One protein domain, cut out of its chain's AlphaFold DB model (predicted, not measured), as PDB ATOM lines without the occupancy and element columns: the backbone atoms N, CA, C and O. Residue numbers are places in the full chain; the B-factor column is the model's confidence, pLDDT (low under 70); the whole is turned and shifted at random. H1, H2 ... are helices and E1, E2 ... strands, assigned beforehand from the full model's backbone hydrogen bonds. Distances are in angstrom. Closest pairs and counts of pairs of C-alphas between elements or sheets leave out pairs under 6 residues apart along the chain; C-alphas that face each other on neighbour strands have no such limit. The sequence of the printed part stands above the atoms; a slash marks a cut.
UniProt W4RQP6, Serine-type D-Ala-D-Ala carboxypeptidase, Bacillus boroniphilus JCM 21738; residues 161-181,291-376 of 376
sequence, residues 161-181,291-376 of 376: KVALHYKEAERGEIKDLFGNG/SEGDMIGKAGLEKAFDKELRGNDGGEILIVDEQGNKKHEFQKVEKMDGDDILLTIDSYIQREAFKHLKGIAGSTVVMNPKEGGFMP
ATOM      1  N   LYS A 161     -35.354 -14.552  18.479       95.19
ATOM      2  CA  LYS A 161     -34.825 -15.587  17.591       95.19
ATOM      3  C   LYS A 161     -33.994 -16.582  18.395       95.19
ATOM      4  O   LYS A 161     -33.600 -16.324  19.529       95.19
ATOM      5  N   VAL A 162     -33.698 -17.716  17.770       95.62
ATOM      6  CA  VAL A 162     -32.787 -18.724  18.314       95.62
ATOM      7  C   VAL A 162     -31.536 -18.763  17.451       95.62
ATOM      8  O   VAL A 162     -31.634 -18.854  16.227       95.62
ATOM      9  N   ALA A 163     -30.369 -18.694  18.083       93.50
ATOM     10  CA  ALA A 163     -29.076 -18.849  17.431       93.50
ATOM     11  C   ALA A 163     -28.385 -20.117  17.947       93.50
ATOM     12  O   ALA A 163     -28.292 -20.323  19.155       93.50
ATOM     13  N   LEU A 164     -27.898 -20.956  17.030       92.38
ATOM     14  CA  LEU A 164     -27.069 -22.120  17.338       92.38
ATOM     15  C   LEU A 164     -25.627 -21.818  16.926       92.38
ATOM     16  O   LEU A 164     -25.341 -21.623  15.745       92.38
ATOM     17  N   HIS A 165     -24.717 -21.824  17.893       91.88
ATOM     18  CA  HIS A 165     -23.281 -21.787  17.650       91.88
ATOM     19  C   HIS A 165     -22.709 -23.178  17.900       91.88
ATOM     20  O   HIS A 165     -22.430 -23.541  19.040       91.88
ATOM     21  N   TYR A 166     -22.560 -23.964  16.836       86.94
ATOM     22  CA  TYR A 166     -22.050 -25.331  16.912       86.94
ATOM     23  C   TYR A 166     -20.520 -25.375  16.867       86.94
ATOM     24  O   TYR A 166     -19.894 -24.620  16.120       86.94
ATOM     25  N   LYS A 167     -19.916 -26.275  17.643       91.06
ATOM     26  CA  LYS A 167     -18.477 -26.540  17.673       91.06
ATOM     27  C   LYS A 167     -18.246 -28.045  17.585       91.06
ATOM     28  O   LYS A 167     -18.275 -28.737  18.597       91.06
ATOM     29  N   GLU A 168     -17.981 -28.520  16.377       87.25
ATOM     30  CA  GLU A 168     -17.678 -29.929  16.113       87.25
ATOM     31  C   GLU A 168     -16.342 -30.330  16.759       87.25
ATOM     32  O   GLU A 168     -15.343 -29.601  16.662       87.25
ATOM     33  N   ALA A 169     -16.333 -31.459  17.458       91.25
ATOM     34  CA  ALA A 169     -15.159 -32.082  18.037       91.25
ATOM     35  C   ALA A 169     -14.259 -32.655  16.939       91.25
ATOM     36  O   ALA A 169     -14.716 -33.229  15.952       91.25
ATOM     37  N   GLU A 170     -12.951 -32.500  17.106       93.56
ATOM     38  CA  GLU A 170     -11.994 -33.200  16.269       93.56
ATOM     39  C   GLU A 170     -11.867 -34.637  16.762       93.56
ATOM     40  O   GLU A 170     -11.623 -34.889  17.942       93.56
ATOM     41  N   ARG A 171     -12.025 -35.593  15.846       96.44
ATOM     42  CA  ARG A 171     -11.865 -37.008  16.167       96.44
ATOM     43  C   ARG A 171     -10.396 -37.306  16.494       96.44
ATOM     44  O   ARG A 171      -9.544 -37.004  15.667       96.44
ATOM     45  N   GLY A 172     -10.093 -37.970  17.602       98.06
ATOM     46  CA  GLY A 172      -8.740 -38.416  17.941       98.06
ATOM     47  C   GLY A 172      -8.115 -39.301  16.857       98.06
ATOM     48  O   GLY A 172      -8.806 -39.944  16.056       98.06
ATOM     49  N   GLU A 173      -6.795 -39.317  16.774       98.25
ATOM     50  CA  GLU A 173      -6.032 -40.090  15.796       98.25
ATOM     51  C   GLU A 173      -5.651 -41.467  16.339       98.25
ATOM     52  O   GLU A 173      -5.382 -41.646  17.522       98.25
ATOM     53  N   ILE A 174      -5.573 -42.458  15.454       98.62
ATOM     54  CA  ILE A 174      -4.988 -43.757  15.787       98.62
ATOM     55  C   ILE A 174      -3.542 -43.735  15.312       98.62
ATOM     56  O   ILE A 174      -3.286 -43.510  14.125       98.62
ATOM     57  N   LYS A 175      -2.610 -43.985  16.228       98.25
ATOM     58  CA  LYS A 175      -1.166 -43.913  16.001       98.25
ATOM     59  C   LYS A 175      -0.502 -45.257  16.258       98.25
ATOM     60  O   LYS A 175      -0.945 -46.044  17.091       98.25
ATOM     61  N   ASP A 176       0.550 -45.525  15.501       96.25
ATOM     62  CA  ASP A 176       1.430 -46.672  15.687       96.25
ATOM     63  C   ASP A 176       2.371 -46.446  16.882       96.25
ATOM     64  O   ASP A 176       2.382 -45.362  17.465       96.25
ATOM     65  N   LEU A 177       3.175 -47.444  17.246       93.50
ATOM     66  CA  LEU A 177       4.047 -47.370  18.418       93.50
ATOM     67  C   LEU A 177       5.030 -46.187  18.392       93.50
ATOM     68  O   LEU A 177       5.392 -45.653  19.441       93.50
ATOM     69  N   PHE A 178       5.462 -45.771  17.204       95.19
ATOM     70  CA  PHE A 178       6.399 -44.665  17.016       95.19
ATOM     71  C   PHE A 178       5.691 -43.315  16.844       95.19
ATOM     72  O   PHE A 178       6.350 -42.301  16.615       95.19
ATOM     73  N   GLY A 179       4.360 -43.285  16.957       95.94
ATOM     74  CA  GLY A 179       3.540 -42.093  16.783       95.94
ATOM     75  C   GLY A 179       3.165 -41.791  15.330       95.94
ATOM     76  O   GLY A 179       2.594 -40.730  15.075       95.94
ATOM     77  N   ASN A 180       3.455 -42.679  14.372       96.25
ATOM     78  CA  ASN A 180       3.028 -42.489  12.986       96.25
ATOM     79  C   ASN A 180       1.517 -42.702  12.862       96.25
ATOM     80  O   ASN A 180       0.942 -43.595  13.481       96.25
ATOM     81  N   GLY A 181       0.872 -41.913  12.007       96.44
ATOM     82  CA  GLY A 181      -0.564 -42.008  11.772       96.44
ATOM     83  C   GLY A 181      -0.998 -43.320  11.112       96.44
ATOM     84  O   GLY A 181      -0.478 -43.707  10.067       96.44
ATOM     85  N   SER A 291     -26.770 -38.132  16.311       73.25
ATOM     86  CA  SER A 291     -27.628 -37.393  15.398       73.25
ATOM     87  C   SER A 291     -27.456 -37.874  13.959       73.25
ATOM     88  O   SER A 291     -26.471 -38.508  13.571       73.25
ATOM     89  N   GLU A 292     -28.458 -37.590  13.126       73.75
ATOM     90  CA  GLU A 292     -28.373 -37.898  11.703       73.75
ATOM     91  C   GLU A 292     -27.250 -37.087  11.041       73.75
ATOM     92  O   GLU A 292     -27.227 -35.854  11.082       73.75
ATOM     93  N   GLY A 293     -26.339 -37.800  10.377       77.50
ATOM     94  CA  GLY A 293     -25.175 -37.215   9.716       77.50
ATOM     95  C   GLY A 293     -23.871 -37.352  10.498       77.50
ATOM     96  O   GLY A 293     -22.824 -37.181   9.874       77.50
ATOM     97  N   ASP A 294     -23.924 -37.735  11.777       84.12
ATOM     98  CA  ASP A 294     -22.733 -37.955  12.602       84.12
ATOM     99  C   ASP A 294     -21.813 -38.995  11.971       84.12
ATOM    100  O   ASP A 294     -22.256 -40.042  11.486       84.12
ATOM    101  N   MET A 295     -20.510 -38.732  11.999       90.56
ATOM    102  CA  MET A 295     -19.505 -39.680  11.535       90.56
ATOM    103  C   MET A 295     -19.103 -40.610  12.680       90.56
ATOM    104  O   MET A 295     -18.559 -40.172  13.690       90.56
ATOM    105  N   ILE A 296     -19.350 -41.909  12.509       94.44
ATOM    106  CA  ILE A 296     -19.055 -42.934  13.518       94.44
ATOM    107  C   ILE A 296     -18.157 -44.028  12.946       94.44
ATOM    108  O   ILE A 296     -18.194 -44.323  11.749       94.44
ATOM    109  N   GLY A 297     -17.393 -44.688  13.807       96.75
ATOM    110  CA  GLY A 297     -16.644 -45.888  13.465       96.75
ATOM    111  C   GLY A 297     -17.554 -47.052  13.071       96.75
ATOM    112  O   GLY A 297     -18.406 -47.495  13.839       96.75
ATOM    113  N   LYS A 298     -17.363 -47.590  11.863       96.12
ATOM    114  CA  LYS A 298     -18.187 -48.678  11.308       96.12
ATOM    115  C   LYS A 298     -17.544 -50.053  11.436       96.12
ATOM    116  O   LYS A 298     -18.260 -51.052  11.539       96.12
ATOM    117  N   ALA A 299     -16.218 -50.116  11.467       97.31
ATOM    118  CA  ALA A 299     -15.459 -51.356  11.583       97.31
ATOM    119  C   ALA A 299     -14.143 -51.142  12.341       97.31
ATOM    120  O   ALA A 299     -13.754 -50.001  12.584       97.31
ATOM    121  N   GLY A 300     -13.464 -52.242  12.676       98.06
ATOM    122  CA  GLY A 300     -12.119 -52.227  13.254       98.06
ATOM    123  C   GLY A 300     -12.005 -51.418  14.546       98.06
ATOM    124  O   GLY A 300     -12.963 -51.298  15.317       98.06
ATOM    125  N   LEU A 301     -10.819 -50.857  14.761       98.31
ATOM    126  CA  LEU A 301     -10.509 -49.989  15.892       98.31
ATOM    127  C   LEU A 301     -11.283 -48.671  15.860       98.31
ATOM    128  O   LEU A 301     -11.665 -48.191  16.921       98.31
ATOM    129  N   GLU A 302     -11.601 -48.144  14.673       98.25
ATOM    130  CA  GLU A 302     -12.468 -46.970  14.538       98.25
ATOM    131  C   GLU A 302     -13.816 -47.188  15.230       98.25
ATOM    132  O   GLU A 302     -14.307 -46.293  15.910       98.25
ATOM    133  N   LYS A 303     -14.413 -48.379  15.093       96.94
ATOM    134  CA  LYS A 303     -15.652 -48.740  15.798       96.94
ATOM    135  C   LYS A 303     -15.414 -49.086  17.264       96.94
ATOM    136  O   LYS A 303     -16.231 -48.725  18.107       96.94
ATOM    137  N   ALA A 304     -14.350 -49.832  17.558       97.31
ATOM    138  CA  ALA A 304     -14.081 -50.318  18.910       97.31
ATOM    139  C   ALA A 304     -13.820 -49.174  19.900       97.31
ATOM    140  O   ALA A 304     -14.300 -49.242  21.026       97.31
ATOM    141  N   PHE A 305     -13.122 -48.129  19.450       97.56
ATOM    142  CA  PHE A 305     -12.781 -46.939  20.231       97.56
ATOM    143  C   PHE A 305     -13.564 -45.703  19.784       97.56
ATOM    144  O   PHE A 305     -13.112 -44.575  19.947       97.56
ATOM    145  N   ASP A 306     -14.734 -45.881  19.166       95.44
ATOM    146  CA  ASP A 306     -15.481 -44.767  18.579       95.44
ATOM    147  C   ASP A 306     -15.870 -43.698  19.606       95.44
ATOM    148  O   ASP A 306     -15.927 -42.517  19.276       95.44
ATOM    149  N   LYS A 307     -16.129 -44.101  20.852       91.81
ATOM    150  CA  LYS A 307     -16.515 -43.184  21.926       91.81
ATOM    151  C   LYS A 307     -15.344 -42.299  22.352       91.81
ATOM    152  O   LYS A 307     -15.536 -41.102  22.528       91.81
ATOM    153  N   GLU A 308     -14.170 -42.894  22.520       95.25
ATOM    154  CA  GLU A 308     -12.921 -42.219  22.872       95.25
ATOM    155  C   GLU A 308     -12.461 -41.328  21.714       95.25
ATOM    156  O   GLU A 308     -12.208 -40.142  21.901       95.25
ATOM    157  N   LEU A 309     -12.457 -41.876  20.496       97.44
ATOM    158  CA  LEU A 309     -12.013 -41.176  19.297       97.44
ATOM    159  C   LEU A 309     -12.953 -40.037  18.910       97.44
ATOM    160  O   LEU A 309     -12.470 -39.031  18.423       97.44
ATOM    161  N   ARG A 310     -14.280 -40.153  19.043       93.31
ATOM    162  CA  ARG A 310     -15.199 -39.100  18.560       93.31
ATOM    163  C   ARG A 310     -15.142 -37.825  19.401       93.31
ATOM    164  O   ARG A 310     -15.370 -36.754  18.853       93.31
ATOM    165  N   GLY A 311     -14.869 -37.937  20.699       91.56
ATOM    166  CA  GLY A 311     -15.071 -36.818  21.616       91.56
ATOM    167  C   GLY A 311     -16.553 -36.439  21.734       91.56
ATOM    168  O   GLY A 311     -17.444 -37.264  21.500       91.56
ATOM    169  N   ASN A 312     -16.816 -35.192  22.122       88.00
ATOM    170  CA  ASN A 312     -18.159 -34.632  22.250       88.00
ATOM    171  C   ASN A 312     -18.221 -33.242  21.619       88.00
ATOM    172  O   ASN A 312     -17.493 -32.328  22.026       88.00
ATOM    173  N   ASP A 313     -19.136 -33.079  20.670       88.44
ATOM    174  CA  ASP A 313     -19.436 -31.780  20.085       88.44
ATOM    175  C   ASP A 313     -19.931 -30.813  21.166       88.44
ATOM    176  O   ASP A 313     -20.610 -31.188  22.124       88.44
ATOM    177  N   GLY A 314     -19.557 -29.548  21.018       91.94
ATOM    178  CA  GLY A 314     -19.951 -28.482  21.925       91.94
ATOM    179  C   GLY A 314     -20.634 -27.343  21.194       91.94
ATOM    180  O   GLY A 314     -20.865 -27.373  19.987       91.94
ATOM    181  N   GLY A 315     -20.941 -26.290  21.936       94.44
ATOM    182  CA  GLY A 315     -21.614 -25.122  21.400       94.44
ATOM    183  C   GLY A 315     -22.531 -24.448  22.400       94.44
ATOM    184  O   GLY A 315     -22.534 -24.753  23.592       94.44
ATOM    185  N   GLU A 316     -23.328 -23.521  21.887       95.12
ATOM    186  CA  GLU A 316     -24.390 -22.864  22.641       95.12
ATOM    187  C   GLU A 316     -25.641 -22.672  21.774       95.12
ATOM    188  O   GLU A 316     -25.556 -22.385  20.579       95.12
ATOM    189  N   ILE A 317     -26.808 -22.830  22.397       94.81
ATOM    190  CA  ILE A 317     -28.107 -22.408  21.872       94.81
ATOM    191  C   ILE A 317     -28.510 -21.167  22.657       94.81
ATOM    192  O   ILE A 317     -28.640 -21.202  23.883       94.81
ATOM    193  N   LEU A 318     -28.701 -20.063  21.945       95.62
ATOM    194  CA  LEU A 318     -28.994 -18.754  22.508       95.62
ATOM    195  C   LEU A 318     -30.375 -18.282  22.080       95.62
ATOM    196  O   LEU A 318     -30.745 -18.405  20.914       95.62
ATOM    197  N   ILE A 319     -31.091 -17.659  23.009       96.31
ATOM    198  CA  ILE A 319     -32.229 -16.799  22.700       96.31
ATOM    199  C   ILE A 319     -31.667 -15.391  22.511       96.31
ATOM    200  O   ILE A 319     -31.013 -14.841  23.407       96.31
ATOM    201  N   VAL A 320     -31.889 -14.824  21.331       96.19
ATOM    202  CA  VAL A 320     -31.408 -13.495  20.944       96.19
ATOM    203  C   VAL A 320     -32.585 -12.605  20.567       96.19
ATOM    204  O   VAL A 320     -33.621 -13.104  20.130       96.19
ATOM    205  N   ASP A 321     -32.439 -11.295  20.727       95.44
ATOM    206  CA  ASP A 321     -33.451 -10.347  20.255       95.44
ATOM    207  C   ASP A 321     -33.480 -10.254  18.712       95.44
ATOM    208  O   ASP A 321     -32.743 -10.933  17.987       95.44
ATOM    209  N   GLU A 322     -34.345  -9.393  18.175       92.50
ATOM    210  CA  GLU A 322     -34.475  -9.184  16.731       92.50
ATOM    211  C   GLU A 322     -33.177  -8.704  16.062       92.50
ATOM    212  O   GLU A 322     -32.942  -9.023  14.887       92.50
ATOM    213  N   GLN A 323     -32.344  -7.969  16.805       93.69
ATOM    214  CA  GLN A 323     -31.063  -7.408  16.374       93.69
ATOM    215  C   GLN A 323     -29.897  -8.396  16.548       93.69
ATOM    216  O   GLN A 323     -28.807  -8.138  16.041       93.69
ATOM    217  N   GLY A 324     -30.128  -9.537  17.203       92.25
ATOM    218  CA  GLY A 324     -29.131 -10.577  17.443       92.25
ATOM    219  C   GLY A 324     -28.355 -10.419  18.753       92.25
ATOM    220  O   GLY A 324     -27.376 -11.137  18.959       92.25
ATOM    221  N   ASN A 325     -28.762  -9.521  19.653       94.44
ATOM    222  CA  ASN A 325     -28.133  -9.417  20.967       94.44
ATOM    223  C   ASN A 325     -28.564 -10.594  21.851       94.44
ATOM    224  O   ASN A 325     -29.745 -10.938  21.924       94.44
ATOM    225  N   LYS A 326     -27.604 -11.205  22.558       94.62
ATOM    226  CA  LYS A 326     -27.848 -12.328  23.478       94.62
ATOM    227  C   LYS A 326     -28.752 -11.887  24.633       94.62
ATOM    228  O   LYS A 326     -28.356 -11.032  25.422       94.62
ATOM    229  N   LYS A 327     -29.927 -12.512  24.762       94.25
ATOM    230  CA  LYS A 327     -30.824 -12.357  25.923       94.25
ATOM    231  C   LYS A 327     -30.592 -13.464  26.942       94.25
ATOM    232  O   LYS A 327     -30.402 -13.190  28.124       94.25
ATOM    233  N   HIS A 328     -30.596 -14.712  26.481       92.75
ATOM    234  CA  HIS A 328     -30.519 -15.881  27.349       92.75
ATOM    235  C   HIS A 328     -29.726 -17.013  26.694       92.75
ATOM    236  O   HIS A 328     -29.762 -17.200  25.480       92.75
ATOM    237  N   GLU A 329     -28.997 -17.768  27.509       94.62
ATOM    238  CA  GLU A 329     -28.318 -18.994  27.097       94.62
ATOM    239  C   GLU A 329     -29.206 -20.176  27.466       94.62
ATOM    240  O   GLU A 329     -29.361 -20.484  28.642       94.62
ATOM    241  N   PHE A 330     -29.817 -20.798  26.460       93.94
ATOM    242  CA  PHE A 330     -30.737 -21.913  26.663       93.94
ATOM    243  C   PHE A 330     -29.985 -23.214  26.962       93.94
ATOM    244  O   PHE A 330     -30.361 -23.973  27.851       93.94
ATOM    245  N   GLN A 331     -28.902 -23.470  26.226       92.94
ATOM    246  CA  GLN A 331     -28.051 -24.639  26.418       92.94
ATOM    247  C   GLN A 331     -26.616 -24.271  26.066       92.94
ATOM    248  O   GLN A 331     -26.382 -23.607  25.059       92.94
ATOM    249  N   LYS A 332     -25.653 -24.739  26.859       94.69
ATOM    250  CA  LYS A 332     -24.232 -24.623  26.551       94.69
ATOM    251  C   LYS A 332     -23.523 -25.914  26.914       94.69
ATOM    252  O   LYS A 332     -23.691 -26.433  28.015       94.69
ATOM    253  N   VAL A 333     -22.730 -26.412  25.976       93.25
ATOM    254  CA  VAL A 333     -21.926 -27.621  26.132       93.25
ATOM    255  C   VAL A 333     -20.510 -27.301  25.689       93.25
ATOM    256  O   VAL A 333     -20.291 -26.727  24.623       93.25
ATOM    257  N   GLU A 334     -19.535 -27.619  26.532       94.00
ATOM    258  CA  GLU A 334     -18.134 -27.432  26.173       94.00
ATOM    259  C   GLU A 334     -17.713 -28.517  25.182       94.00
ATOM    260  O   GLU A 334     -18.000 -29.698  25.374       94.00
ATOM    261  N   LYS A 335     -17.039 -28.096  24.109       94.00
ATOM    262  CA  LYS A 335     -16.500 -29.005  23.097       94.00
ATOM    263  C   LYS A 335     -15.351 -29.801  23.717       94.00
ATOM    264  O   LYS A 335     -14.459 -29.213  24.328       94.00
ATOM    265  N   MET A 336     -15.340 -31.110  23.491       94.19
ATOM    266  CA  MET A 336     -14.241 -31.997  23.861       94.19
ATOM    267  C   MET A 336     -13.771 -32.747  22.619       94.19
ATOM    268  O   MET A 336     -14.525 -33.551  22.079       94.19
ATOM    269  N   ASP A 337     -12.544 -32.486  22.174       96.19
ATOM    270  CA  ASP A 337     -11.919 -33.295  21.124       96.19
ATOM    271  C   ASP A 337     -11.733 -34.741  21.607       96.19
ATOM    272  O   ASP A 337     -11.693 -35.012  22.811       96.19
ATOM    273  N   GLY A 338     -11.680 -35.675  20.663       96.88
ATOM    274  CA  GLY A 338     -11.463 -37.080  20.963       96.88
ATOM    275  C   GLY A 338     -10.016 -37.400  21.313       96.88
ATOM    276  O   GLY A 338      -9.084 -36.705  20.907       96.88
ATOM    277  N   ASP A 339      -9.839 -38.494  22.044       97.81
ATOM    278  CA  ASP A 339      -8.531 -38.943  22.501       97.81
ATOM    279  C   ASP A 339      -7.780 -39.686  21.394       97.81
ATOM    280  O   ASP A 339      -8.333 -40.547  20.702       97.81
ATOM    281  N   ASP A 340      -6.486 -39.397  21.267       98.25
ATOM    282  CA  ASP A 340      -5.591 -40.191  20.433       98.25
ATOM    283  C   ASP A 340      -5.384 -41.587  21.040       98.25
ATOM    284  O   ASP A 340      -5.171 -41.748  22.245       98.25
ATOM    285  N   ILE A 341      -5.360 -42.605  20.183       98.00
ATOM    286  CA  ILE A 341      -5.115 -43.994  20.570       98.00
ATOM    287  C   ILE A 341      -3.746 -44.427  20.054       98.00
ATOM    288  O   ILE A 341      -3.530 -44.539  18.846       98.00
ATOM    289  N   LEU A 342      -2.830 -44.724  20.978       97.25
ATOM    290  CA  LEU A 342      -1.519 -45.292  20.671       97.25
ATOM    291  C   LEU A 342      -1.591 -46.822  20.666       97.25
ATOM    292  O   LEU A 342      -1.955 -47.442  21.668       97.25
ATOM    293  N   LEU A 343      -1.231 -47.436  19.544       95.56
ATOM    294  CA  LEU A 343      -1.154 -48.886  19.397       95.56
ATOM    295  C   LEU A 343       0.270 -49.387  19.616       95.56
ATOM    296  O   LEU A 343       1.235 -48.639  19.524       95.56
ATOM    297  N   THR A 344       0.412 -50.695  19.819       94.31
ATOM    298  CA  THR A 344       1.726 -51.351  19.766       94.31
ATOM    299  C   THR A 344       2.171 -51.649  18.331       94.31
ATOM    300  O   THR A 344       3.286 -52.074  18.116       94.31
ATOM    301  N   ILE A 345       1.314 -51.447  17.329       93.00
ATOM    302  CA  ILE A 345       1.618 -51.786  15.933       93.00
ATOM    303  C   ILE A 345       2.825 -50.992  15.420       93.00
ATOM    304  O   ILE A 345       2.903 -49.788  15.633       93.00
ATOM    305  N   ASP A 346       3.696 -51.651  14.657       94.56
ATOM    306  CA  ASP A 346       4.680 -51.012  13.780       94.56
ATOM    307  C   ASP A 346       4.112 -50.942  12.348       94.56
ATOM    308  O   ASP A 346       3.833 -51.968  11.711       94.56
ATOM    309  N   SER A 347       3.955 -49.725  11.816       94.81
ATOM    310  CA  SER A 347       3.409 -49.491  10.471       94.81
ATOM    311  C   SER A 347       4.246 -50.101   9.341       94.81
ATOM    312  O   SER A 347       3.695 -50.534   8.323       94.81
ATOM    313  N   TYR A 348       5.573 -50.121   9.484       95.12
ATOM    314  CA  TYR A 348       6.479 -50.719   8.509       95.12
ATOM    315  C   TYR A 348       6.278 -52.233   8.460       95.12
ATOM    316  O   TYR A 348       6.049 -52.783   7.380       95.12
ATOM    317  N   ILE A 349       6.283 -52.894   9.623       94.62
ATOM    318  CA  ILE A 349       6.066 -54.344   9.717       94.62
ATOM    319  C   ILE A 349       4.677 -54.710   9.193       94.62
ATOM    320  O   ILE A 349       4.562 -55.635   8.387       94.62
ATOM    321  N   GLN A 350       3.634 -53.966   9.582       95.94
ATOM    322  CA  GLN A 350       2.266 -54.184   9.100       95.94
ATOM    323  C   GLN A 350       2.196 -54.146   7.566       95.94
ATOM    324  O   GLN A 350       1.610 -55.033   6.937       95.94
ATOM    325  N   ARG A 351       2.823 -53.135   6.948       96.38
ATOM    326  CA  ARG A 351       2.851 -52.977   5.490       96.38
ATOM    327  C   ARG A 351       3.594 -54.117   4.800       96.38
ATOM    328  O   ARG A 351       3.091 -54.648   3.808       96.38
ATOM    329  N   GLU A 352       4.771 -54.494   5.294       96.44
ATOM    330  CA  GLU A 352       5.544 -55.583   4.690       96.44
ATOM    331  C   GLU A 352       4.829 -56.930   4.863       96.44
ATOM    332  O   GLU A 352       4.677 -57.666   3.886       96.44
ATOM    333  N   ALA A 353       4.289 -57.228   6.049       95.00
ATOM    334  CA  ALA A 353       3.520 -58.449   6.296       95.00
ATOM    335  C   ALA A 353       2.340 -58.592   5.320       95.00
ATOM    336  O   ALA A 353       2.165 -59.649   4.710       95.00
ATOM    337  N   PHE A 354       1.578 -57.514   5.100       96.06
ATOM    338  CA  PHE A 354       0.492 -57.502   4.119       96.06
ATOM    339  C   PHE A 354       0.997 -57.725   2.687       96.06
ATOM    340  O   PHE A 354       0.490 -58.585   1.963       96.06
ATOM    341  N   LYS A 355       2.040 -56.998   2.275       96.00
ATOM    342  CA  LYS A 355       2.631 -57.101   0.934       96.00
ATOM    343  C   LYS A 355       3.124 -58.518   0.623       96.00
ATOM    344  O   LYS A 355       2.984 -58.987  -0.509       96.00
ATOM    345  N   HIS A 356       3.665 -59.220   1.616       95.44
ATOM    346  CA  HIS A 356       4.170 -60.584   1.464       95.44
ATOM    347  C   HIS A 356       3.076 -61.645   1.268       95.44
ATOM    348  O   HIS A 356       3.375 -62.700   0.704       95.44
ATOM    349  N   LEU A 357       1.816 -61.358   1.620       94.25
ATOM    350  CA  LEU A 357       0.677 -62.226   1.291       94.25
ATOM    351  C   LEU A 357       0.321 -62.198  -0.203       94.25
ATOM    352  O   LEU A 357      -0.330 -63.120  -0.688       94.25
ATOM    353  N   LYS A 358       0.754 -61.172  -0.954       92.94
ATOM    354  CA  LYS A 358       0.555 -61.053  -2.415       92.94
ATOM    355  C   LYS A 358      -0.907 -61.237  -2.861       92.94
ATOM    356  O   LYS A 358      -1.166 -61.821  -3.911       92.94
ATOM    357  N   GLY A 359      -1.861 -60.769  -2.054       90.69
ATOM    358  CA  GLY A 359      -3.299 -60.881  -2.336       90.69
ATOM    359  C   GLY A 359      -3.892 -62.283  -2.146       90.69
ATOM    360  O   GLY A 359      -5.052 -62.503  -2.486       90.69
ATOM    361  N   ILE A 360      -3.127 -63.236  -1.608       95.00
ATOM    362  CA  ILE A 360      -3.624 -64.570  -1.261       95.00
ATOM    363  C   ILE A 360      -4.338 -64.493   0.092       95.00
ATOM    364  O   ILE A 360      -3.869 -63.830   1.018       95.00
ATOM    365  N   ALA A 361      -5.467 -65.193   0.217       95.00
ATOM    366  CA  ALA A 361      -6.189 -65.303   1.478       95.00
ATOM    367  C   ALA A 361      -5.286 -65.902   2.572       95.00
ATOM    368  O   ALA A 361      -4.784 -67.019   2.442       95.00
ATOM    369  N   GLY A 362      -5.095 -65.155   3.655       94.00
ATOM    370  CA  GLY A 362      -4.237 -65.537   4.767       94.00
ATOM    371  C   GLY A 362      -4.191 -64.451   5.836       94.00
ATOM    372  O   GLY A 362      -4.754 -63.371   5.671       94.00
ATOM    373  N   SER A 363      -3.518 -64.746   6.944       94.94
ATOM    374  CA  SER A 363      -3.246 -63.772   8.002       94.94
ATOM    375  C   SER A 363      -1.820 -63.954   8.504       94.94
ATOM    376  O   SER A 363      -1.284 -65.061   8.469       94.94
ATOM    377  N   THR A 364      -1.209 -62.860   8.947       93.75
ATOM    378  CA  THR A 364       0.114 -62.865   9.572       93.75
ATOM    379  C   THR A 364      -0.011 -62.166  10.912       93.75
ATOM    380  O   THR A 364      -0.578 -61.078  10.984       93.75
ATOM    381  N   VAL A 365       0.507 -62.792  11.966       92.31
ATOM    382  CA  VAL A 365       0.579 -62.201  13.302       92.31
ATOM    383  C   VAL A 365       2.038 -62.113  13.699       92.31
ATOM    384  O   VAL A 365       2.785 -63.082  13.580       92.31
ATOM    385  N   VAL A 366       2.426 -60.937  14.169       89.06
ATOM    386  CA  VAL A 366       3.777 -60.628  14.617       89.06
ATOM    387  C   VAL A 366       3.651 -60.047  16.025       89.06
ATOM    388  O   VAL A 366       2.869 -59.123  16.242       89.06
ATOM    389  N   MET A 367       4.343 -60.631  17.006       88.81
ATOM    390  CA  MET A 367       4.216 -60.237  18.414       88.81
ATOM    391  C   MET A 367       5.540 -60.338  19.169       88.81
ATOM    392  O   MET A 367       6.385 -61.167  18.827       88.81
ATOM    393  N   ASN A 368       5.694 -59.543  20.231       85.38
ATOM    394  CA  ASN A 368       6.794 -59.714  21.179       85.38
ATOM    395  C   ASN A 368       6.395 -60.798  22.198       85.38
ATOM    396  O   ASN A 368       5.522 -60.551  23.034       85.38
ATOM    397  N   PRO A 369       7.024 -61.988  22.189       84.00
ATOM    398  CA  PRO A 369       6.604 -63.096  23.045       84.00
ATOM    399  C   PRO A 369       6.873 -62.861  24.539       84.00
ATOM    400  O   PRO A 369       6.333 -63.592  25.362       84.00
ATOM    401  N   LYS A 370       7.710 -61.878  24.906       84.62
ATOM    402  CA  LYS A 370       8.018 -61.572  26.313       84.62
ATOM    403  C   LYS A 370       7.013 -60.614  26.948       84.62
ATOM    404  O   LYS A 370       6.751 -60.726  28.138       84.62
ATOM    405  N   GLU A 371       6.475 -59.685  26.163       78.88
ATOM    406  CA  GLU A 371       5.640 -58.577  26.653       78.88
ATOM    407  C   GLU A 371       4.169 -58.705  26.231       78.88
ATOM    408  O   GLU A 371       3.313 -58.008  26.763       78.88
ATOM    409  N   GLY A 372       3.850 -59.603  25.293       67.56
ATOM    410  CA  GLY A 372       2.475 -59.895  24.875       67.56
ATOM    411  C   GLY A 372       1.834 -58.856  23.945       67.56
ATOM    412  O   GLY A 372       0.794 -59.151  23.365       67.56
ATOM    413  N   GLY A 373       2.445 -57.679  23.755       65.19
ATOM    414  CA  GLY A 373       2.024 -56.688  22.757       65.19
ATOM    415  C   GLY A 373       2.287 -57.132  21.310       65.19
ATOM    416  O   GLY A 373       3.175 -57.959  21.049       65.19
ATOM    417  N   PHE A 374       1.546 -56.557  20.353       61.06
ATOM    418  CA  PHE A 374       1.818 -56.697  18.913       61.06
ATOM    419  C   PHE A 374       3.053 -55.859  18.544       61.06
ATOM    420  O   PHE A 374       2.910 -54.825  17.917       61.06
ATOM    421  N   MET A 375       4.215 -56.340  19.004       59.38
ATOM    422  CA  MET A 375       5.602 -55.855  18.884       59.38
ATOM    423  C   MET A 375       5.939 -54.425  19.332       59.38
ATOM    424  O   MET A 375       5.060 -53.597  19.520       59.38
ATOM    425  N   PRO A 376       7.235 -54.196  19.603       45.62
ATOM    426  CA  PRO A 376       7.897 -52.923  19.409       45.62
ATOM    427  C   PRO A 376       8.799 -52.822  18.183       45.62
ATOM    428  O   PRO A 376       9.182 -53.884  17.636       45.62
TER     429      PRO A 376
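AT A GLANCE: This is residues 161 to 181 and 291 to 376 of the 376 residues of the protein "Serine-type D-Ala-D-Ala carboxypeptidase" of Bacillus boroniphilus JCM 21738 (UniProt W4RQP6). A long rod: a narrow, twisted three-stranded sheet, E1, E3 and E4, makes one end, and two long stretches, residues 168 to 181 and 334 to 346, run on from it side by side toward the other end. There H3 and residues 357 to 376 lie across the long axis, while the short E2, H1 and H2 sit beside the rod's middle. The printed part has 107 residues, with four named strands and three named helices in the order E1 E2 H1 H2 E3 E4 H3; the sheet's order is E1 - E3 - E4, antiparallel. The class is mixed, with under half of the residues in named elements; the whole is extended, with a radius of gyration of the C-alphas of 21.5 A and spans of 66 by 29 by 18 A.

HOW THE PARTS SIT: In the sheet, the inner strand E3, residues 314 to 320, is antiparallel to E1, residues 161 to 167, at 166 degrees, with N 163 and O 318 2.9 A apart, within hydrogen-bond range. E3 forms a hairpin with E4, residues 326 to 333, at 160 degrees, with N 317 and O 331 2.8 A apart, within hydrogen-bond range. E4 bends by 67 degrees at residue 330. H1, residues 300 to 304, and H2, residues 306 to 310, are close but not clearly touching; their closest C-alphas, of Glu 302 and Leu 309, are 7.5 A apart. E2, residues 295 to 297, pairs with no named strand; its closest C-alpha pair with H1 is Gly 297 and Lys 303, 3.8 A. H3, residues 347 to 356, is not on the sheet and is apart from H1 and H2. In H1, H2 and H3 every O i to N i+4 pair is within hydrogen-bond range.

IN THESE COORDINATES: E1 begins at C-alpha 161 (-34.825, -15.587, 17.591) and is 19.7 A long; E3 is 18.9 A, E4 16.6 A. H3, 14.3 A, ends at C-alpha 356 (4.170, -60.584, 1.464).

THE WHOLE: The two farthest C-alphas, of Glu 322 and Lys 370, are 68.1 A apart. Residues 182 to 290 are not printed; C-alphas 181 and 291 are 27.7 A apart across the cut. The link from E4 to H3 is long, with 13 residues. Residues 372 to 376 have pLDDT under 70.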